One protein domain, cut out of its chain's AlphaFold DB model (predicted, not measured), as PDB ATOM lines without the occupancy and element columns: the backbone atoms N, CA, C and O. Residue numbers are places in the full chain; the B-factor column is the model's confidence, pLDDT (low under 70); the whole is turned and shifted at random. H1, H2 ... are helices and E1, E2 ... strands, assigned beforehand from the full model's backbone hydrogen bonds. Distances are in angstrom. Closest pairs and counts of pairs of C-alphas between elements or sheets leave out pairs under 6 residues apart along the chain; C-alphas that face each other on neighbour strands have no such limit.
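AT A GLANCE: This is residues 89 to 139 of the 173 residues of the protein "HTH cro/C1-type domain-containing protein" of Mycobacterium asiaticum (UniProt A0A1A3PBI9). This is a loose, elongated string of small parts: a two-strand hairpin, E1 and E2, lies toward one end, H1 follows it directly, a loop leads on to H2, and the short H3 lies toward the other end. The three helices form no bundle, and no helix touches another. The printed part has 51 residues, with two named strands and three named helices in the order E1, E2, H1, H2, H3; the sheet E1 - E2 is antiparallel and the class is mixed, helices and strands. The radius of gyration of the C-alphas is 12.3 A, and they span 37 by 21 by 17 A.

IN THESE COORDINATES: Find C-alpha 92 at (-53.868, -40.400, 87.807); from there E1 runs through residues 92 to 95, 9.0 A. E2 follows as residues 98 to 101, 10.0 A, and H1 as residues 102 to 109, 10.5 A. Look next at C-alpha 120 at (-57.338, -63.836, 86.964), where H2, residues 120 to 130, begins its 15.4 A. H3, residues 133 to 136, covers 5.2 A and ends at C-alpha 136, (-74.106, -62.469, 84.057).

HOW THE PARTS SIT: In the hairpin of E1 and E2, look for N 93 and O 100, 2.8 A apart, and N 98 and O 95, also 2.8 A apart, both within hydrogen-bond range. The closest C-alphas of E1 and H1 are those of Thr 92 and Ala 102, 6.3 A apart. H1 and H2 are apart. H2 and H3 are close but not clearly touching; their closest C-alphas, of Ala 128 and Leu 136, are 7.7 A apart. In H1 and H2 every O i to N i+4 pair is within hydrogen-bond range; H3 is too short for such a pair.

THE WHOLE: The two C-alphas farthest apart, of Asp 94 and Asp 139, are 38.2 A apart. The printed part has no cut and no long link; H1 to H2 is a short link of 10 residues. Confidence is low, with pLDDT under 70, at residues 137 to 139.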
ATOM      1  N   ALA A  89     -57.418 -40.911  79.781       89.19
ATOM      2  CA  ALA A  89     -57.750 -42.093  80.566       89.19
ATOM      3  C   ALA A  89     -56.576 -42.621  81.428       89.19
ATOM      4  O   ALA A  89     -56.811 -43.370  82.373       89.19
ATOM      5  N   ASP A  90     -55.331 -42.262  81.114       92.50
ATOM      6  CA  ASP A  90     -54.141 -42.676  81.867       92.50
ATOM      7  C   ASP A  90     -53.695 -41.637  82.910       92.50
ATOM      8  O   ASP A  90     -52.733 -41.877  83.635       92.50
ATOM      9  N   GLU A  91     -54.394 -40.504  83.026       87.50
ATOM     10  CA  GLU A  91     -54.142 -39.534  84.090       87.50
ATOM     11  C   GLU A  91     -54.541 -40.117  85.451       87.50
ATOM     12  O   GLU A  91     -55.642 -40.656  85.623       87.50
ATOM     13  N   THR A  92     -53.625 -40.023  86.414       86.50
ATOM     14  CA  THR A  92     -53.868 -40.400  87.807       86.50
ATOM     15  C   THR A  92     -54.716 -39.335  88.486       86.50
ATOM     16  O   THR A  92     -54.410 -38.148  88.423       86.50
ATOM     17  N   THR A  93     -55.768 -39.772  89.166       79.06
ATOM     18  CA  THR A  93     -56.629 -38.931  89.989       79.06
ATOM     19  C   THR A  93     -56.577 -39.399  91.441       79.06
ATOM     20  O   THR A  93     -56.479 -40.599  91.708       79.06
ATOM     21  N   ASP A  94     -56.638 -38.451  92.373       76.06
ATOM     22  CA  ASP A  94     -56.861 -38.732  93.789       76.06
ATOM     23  C   ASP A  94     -58.363 -38.967  93.998       76.06
ATOM     24  O   ASP A  94     -59.163 -38.034  94.117       76.06
ATOM     25  N   ALA A  95     -58.762 -40.235  93.932       75.06
ATOM     26  CA  ALA A  95     -60.121 -40.649  94.229       75.06
ATOM     27  C   ALA A  95     -60.249 -40.971  95.725       75.06
ATOM     28  O   ALA A  95     -59.273 -41.247  96.411       75.06
ATOM     29  N   THR A  96     -61.476 -41.074  96.247       78.12
ATOM     30  CA  THR A  96     -61.710 -41.530  97.640       78.12
ATOM     31  C   THR A  96     -61.144 -42.934  97.929       78.12
ATOM     32  O   THR A  96     -61.053 -43.347  99.081       78.12
ATOM     33  N   VAL A  97     -60.747 -43.664  96.886       80.06
ATOM     34  CA  VAL A  97     -60.103 -44.982  96.940       80.06
ATOM     35  C   VAL A  97     -58.570 -44.925  96.810       80.06
ATOM     36  O   VAL A  97     -57.937 -45.970  96.681       80.06
ATOM     37  N   GLY A  98     -57.975 -43.728  96.851       85.00
ATOM     38  CA  GLY A  98     -56.552 -43.471  96.627       85.00
ATOM     39  C   GLY A  98     -56.221 -43.093  95.180       85.00
ATOM     40  O   GLY A  98     -57.108 -42.914  94.342       85.00
ATOM     41  N   GLU A  99     -54.921 -42.986  94.890       87.31
ATOM     42  CA  GLU A  99     -54.414 -42.658  93.556       87.31
ATOM     43  C   GLU A  99     -54.675 -43.793  92.560       87.31
ATOM     44  O   GLU A  99     -54.158 -44.904  92.693       87.31
ATOM     45  N   VAL A 100     -55.466 -43.506  91.529       90.38
ATOM     46  CA  VAL A 100     -55.794 -44.453  90.455       90.38
ATOM     47  C   VAL A 100     -55.897 -43.724  89.124       90.38
ATOM     48  O   VAL A 100     -56.277 -42.558  89.075       90.38
ATOM     49  N   THR A 101     -55.596 -44.397  88.012       92.50
ATOM     50  CA  THR A 101     -55.858 -43.802  86.693       92.50
ATOM     51  C   THR A 101     -57.358 -43.707  86.432       92.50
ATOM     52  O   THR A 101     -58.128 -44.569  86.874       92.50
ATOM     53  N   ALA A 102     -57.785 -42.715  85.650       90.12
ATOM     54  CA  ALA A 102     -59.181 -42.585  85.232       90.12
ATOM     55  C   ALA A 102     -59.714 -43.882  84.583       90.12
ATOM     56  O   ALA A 102     -60.805 -44.350  84.906       90.12
ATOM     57  N   ARG A 103     -58.917 -44.552  83.739       93.75
ATOM     58  CA  ARG A 103     -59.273 -45.851  83.143       93.75
ATOM     59  C   ARG A 103     -59.511 -46.918  84.204       93.75
ATOM     60  O   ARG A 103     -60.450 -47.702  84.074       93.75
ATOM     61  N   ARG A 104     -58.650 -46.997  85.222       94.44
ATOM     62  CA  ARG A 104     -58.781 -47.998  86.287       94.44
ATOM     63  C   ARG A 104     -60.030 -47.748  87.121       94.44
ATOM     64  O   ARG A 104     -60.753 -48.704  87.392       94.44
ATOM     65  N   LEU A 105     -60.300 -46.486  87.451       93.31
ATOM     66  CA  LEU A 105     -61.507 -46.084  88.163       93.31
ATOM     67  C   LEU A 105     -62.772 -46.427  87.367       93.31
ATOM     68  O   LEU A 105     -63.662 -47.070  87.913       93.31
ATOM     69  N   TRP A 106     -62.818 -46.087  86.072       93.56
ATOM     70  CA  TRP A 106     -63.949 -46.411  85.196       93.56
ATOM     71  C   TRP A 106     -64.252 -47.907  85.196       93.56
ATOM     72  O   TRP A 106     -65.366 -48.307  85.511       93.56
ATOM     73  N   ARG A 107     -63.241 -48.737  84.914       94.88
ATOM     74  CA  ARG A 107     -63.419 -50.192  84.846       94.88
ATOM     75  C   ARG A 107     -63.851 -50.806  86.180       94.88
ATOM     76  O   ARG A 107     -64.506 -51.843  86.197       94.88
ATOM     77  N   TRP A 108     -63.464 -50.201  87.299       95.50
ATOM     78  CA  TRP A 108     -63.941 -50.628  88.609       95.50
ATOM     79  C   TRP A 108     -65.404 -50.241  88.836       95.50
ATOM     80  O   TRP A 108     -66.202 -51.097  89.215       95.50
ATOM     81  N   LEU A 109     -65.776 -48.994  88.530       93.94
ATOM     82  CA  LEU A 109     -67.156 -48.505  88.627       93.94
ATOM     83  C   LEU A 109     -68.127 -49.283  87.724       93.94
ATOM     84  O   LEU A 109     -69.294 -49.437  88.077       93.94
ATOM     85  N   THR A 110     -67.659 -49.792  86.581       93.44
ATOM     86  CA  THR A 110     -68.458 -50.574  85.621       93.44
ATOM     87  C   THR A 110     -68.383 -52.087  85.829       93.44
ATOM     88  O   THR A 110     -68.850 -52.842  84.979       93.44
ATOM     89  N   ALA A 111     -67.832 -52.544  86.960       93.62
ATOM     90  CA  ALA A 111     -67.703 -53.960  87.309       93.62
ATOM     91  C   ALA A 111     -66.869 -54.804  86.316       93.62
ATOM     92  O   ALA A 111     -67.046 -56.016  86.228       93.62
ATOM     93  N   GLU A 112     -65.923 -54.199  85.594       90.75
ATOM     94  CA  GLU A 112     -65.036 -54.906  84.657       90.75
ATOM     95  C   GLU A 112     -63.796 -55.505  85.343       90.75
ATOM     96  O   GLU A 112     -63.313 -56.565  84.950       90.75
ATOM     97  N   THR A 113     -63.240 -54.831  86.354       93.25
ATOM     98  CA  THR A 113     -62.052 -55.293  87.099       93.25
ATOM     99  C   THR A 113     -61.986 -54.625  88.476       93.25
ATOM    100  O   THR A 113     -62.326 -53.448  88.584       93.25
ATOM    101  N   PRO A 114     -61.488 -55.306  89.527       94.88
ATOM    102  CA  PRO A 114     -61.255 -54.670  90.827       94.88
ATOM    103  C   PRO A 114     -60.177 -53.583  90.719       94.88
ATOM    104  O   PRO A 114     -59.436 -53.575  89.740       94.88
ATOM    105  N   LEU A 115     -60.045 -52.700  91.718       92.75
ATOM    106  CA  LEU A 115     -58.979 -51.679  91.765       92.75
ATOM    107  C   LEU A 115     -57.577 -52.294  91.862       92.75
ATOM    108  O   LEU A 115     -56.642 -51.806  91.228       92.75
ATOM    109  N   VAL A 116     -57.447 -53.415  92.568       89.81
ATOM    110  CA  VAL A 116     -56.210 -54.190  92.716       89.81
ATOM    111  C   VAL A 116     -56.538 -55.655  92.443       89.81
ATOM    112  O   VAL A 116     -57.551 -56.153  92.932       89.81
ATOM    113  N   ALA A 117     -55.729 -56.309  91.613       85.62
ATOM    114  CA  ALA A 117     -55.764 -57.752  91.402       85.62
ATOM    115  C   ALA A 117     -54.412 -58.220  90.871       85.62
ATOM    116  O   ALA A 117     -53.871 -57.611  89.947       85.62
ATOM    117  N   ASP A 118     -53.946 -59.333  91.417       83.75
ATOM    118  CA  ASP A 118     -52.711 -60.010  91.042       83.75
ATOM    119  C   ASP A 118     -52.997 -61.255  90.191       83.75
ATOM    120  O   ASP A 118     -52.122 -61.753  89.480       83.75
ATOM    121  N   THR A 119     -54.237 -61.764  90.224       89.81
ATOM    122  CA  THR A 119     -54.620 -62.992  89.516       89.81
ATOM    123  C   THR A 119     -55.925 -62.870  88.729       89.81
ATOM    124  O   THR A 119     -56.818 -62.085  89.045       89.81
ATOM    125  N   ALA A 120     -56.084 -63.722  87.711       86.50
ATOM    126  CA  ALA A 120     -57.338 -63.836  86.964       86.50
ATOM    127  C   ALA A 120     -58.514 -64.308  87.843       86.50
ATOM    128  O   ALA A 120     -59.652 -63.902  87.615       86.50
ATOM    129  N   SER A 121     -58.239 -65.132  88.861       86.88
ATOM    130  CA  SER A 121     -59.255 -65.621  89.803       86.88
ATOM    131  C   SER A 121     -59.850 -64.482  90.638       86.88
ATOM    132  O   SER A 121     -61.063 -64.409  90.819       86.88
ATOM    133  N   GLU A 122     -59.024 -63.526  91.074       89.38
ATOM    134  CA  GLU A 122     -59.491 -62.335  91.798       89.38
ATOM    135  C   GLU A 122     -60.360 -61.430  90.927       89.38
ATOM    136  O   GLU A 122     -61.389 -60.929  91.389       89.38
ATOM    137  N   VAL A 123     -59.985 -61.257  89.655       89.31
ATOM    138  CA  VAL A 123     -60.806 -60.520  88.685       89.31
ATOM    139  C   VAL A 123     -62.159 -61.208  88.510       89.31
ATOM    140  O   VAL A 123     -63.191 -60.548  88.606       89.31
ATOM    141  N   PHE A 124     -62.179 -62.531  88.321       87.31
ATOM    142  CA  PHE A 124     -63.422 -63.291  88.189       87.31
ATOM    143  C   PHE A 124     -64.309 -63.173  89.434       87.31
ATOM    144  O   PHE A 124     -65.493 -62.860  89.323       87.31
ATOM    145  N   ALA A 125     -63.735 -63.355  90.626       90.19
ATOM    146  CA  ALA A 125     -64.464 -63.252  91.885       90.19
ATOM    147  C   ALA A 125     -65.037 -61.845  92.121       90.19
ATOM    148  O   ALA A 125     -66.110 -61.708  92.705       90.19
ATOM    149  N   PHE A 126     -64.342 -60.794  91.678       93.00
ATOM    150  CA  PHE A 126     -64.880 -59.436  91.690       93.00
ATOM    151  C   PHE A 126     -66.096 -59.311  90.768       93.00
ATOM    152  O   PHE A 126     -67.164 -58.936  91.242       93.00
ATOM    153  N   VAL A 127     -65.963 -59.694  89.494       90.06
ATOM    154  CA  VAL A 127     -67.059 -59.607  88.512       90.06
ATOM    155  C   VAL A 127     -68.289 -60.378  88.999       90.06
ATOM    156  O   VAL A 127     -69.388 -59.832  89.001       90.06
ATOM    157  N   ALA A 128     -68.102 -61.604  89.500       89.69
ATOM    158  CA  ALA A 128     -69.186 -62.444  90.011       89.69
ATOM    159  C   ALA A 128     -69.929 -61.838  91.219       89.69
ATOM    160  O   ALA A 128     -71.100 -62.131  91.419       89.69
ATOM    161  N   ARG A 129     -69.270 -60.994  92.030       91.81
ATOM    162  CA  ARG A 129     -69.906 -60.292  93.163       91.81
ATOM    163  C   ARG A 129     -70.504 -58.939  92.784       91.81
ATOM    164  O   ARG A 129     -71.352 -58.430  93.512       91.81
ATOM    165  N   SER A 130     -70.021 -58.327  91.707       93.19
ATOM    166  CA  SER A 130     -70.398 -56.971  91.298       93.19
ATOM    167  C   SER A 130     -71.498 -56.941  90.242       93.19
ATOM    168  O   SER A 130     -72.200 -55.937  90.131       93.19
ATOM    169  N   VAL A 131     -71.662 -58.016  89.474       89.12
ATOM    170  CA  VAL A 131     -72.671 -58.117  88.419       89.12
ATOM    171  C   VAL A 131     -73.826 -58.998  88.907       89.12
ATOM    172  O   VAL A 131     -73.576 -60.133  89.306       89.12
ATOM    173  N   PRO A 132     -75.084 -58.522  88.875       87.94
ATOM    174  CA  PRO A 132     -76.235 -59.339  89.247       87.94
ATOM    175  C   PRO A 132     -76.353 -60.614  88.403       87.94
ATOM    176  O   PRO A 132     -76.059 -60.593  87.205       87.94
ATOM    177  N   ASP A 133     -76.896 -61.682  88.985       83.94
ATOM    178  CA  ASP A 133     -77.052 -62.991  88.328       83.94
ATOM    179  C   ASP A 133     -77.737 -62.905  86.952       83.94
ATOM    180  O   ASP A 133     -77.329 -63.556  85.990       83.94
ATOM    181  N   TRP A 134     -78.754 -62.047  86.823       85.00
ATOM    182  CA  TRP A 134     -79.480 -61.850  85.565       85.00
ATOM    183  C   TRP A 134     -78.637 -61.174  84.471       85.00
ATOM    184  O   TRP A 134     -78.915 -61.367  83.290       85.00
ATOM    185  N   ALA A 135     -77.624 -60.387  84.844       84.06
ATOM    186  CA  ALA A 135     -76.734 -59.682  83.920       84.06
ATOM    187  C   ALA A 135     -75.514 -60.527  83.531       84.06
ATOM    188  O   ALA A 135     -74.984 -60.368  82.431       84.06
ATOM    189  N   LEU A 136     -75.086 -61.442  84.406       73.56
ATOM    190  CA  LEU A 136     -74.106 -62.469  84.057       73.56
ATOM    191  C   LEU A 136     -74.692 -63.423  83.008       73.56
ATOM    192  O   LEU A 136     -74.003 -63.807  82.073       73.56
ATOM    193  N   GLY A 137     -75.988 -63.717  83.079       67.88
ATOM    194  CA  GLY A 137     -76.629 -64.694  82.208       67.88
ATOM    195  C   GLY A 137     -76.519 -66.093  82.807       67.88
ATOM    196  O   GLY A 137     -75.516 -66.470  83.412       67.88
ATOM    197  N   THR A 138     -77.584 -66.875  82.649       53.56
ATOM    198  CA  THR A 138     -77.783 -68.173  83.315       53.56
ATOM    199  C   THR A 138     -76.808 -69.270  82.846       53.56
ATOM    200  O   THR A 138     -76.781 -70.348  83.431       53.56
ATOM    201  N   ASP A 139     -75.965 -68.986  81.846       52.28
ATOM    202  CA  ASP A 139     -74.993 -69.918  81.254       52.28
ATOM    203  C   ASP A 139     -73.588 -69.858  81.884       52.28
ATOM    204  O   ASP A 139     -72.681 -70.570  81.452       52.28
TER     205      ASP A 139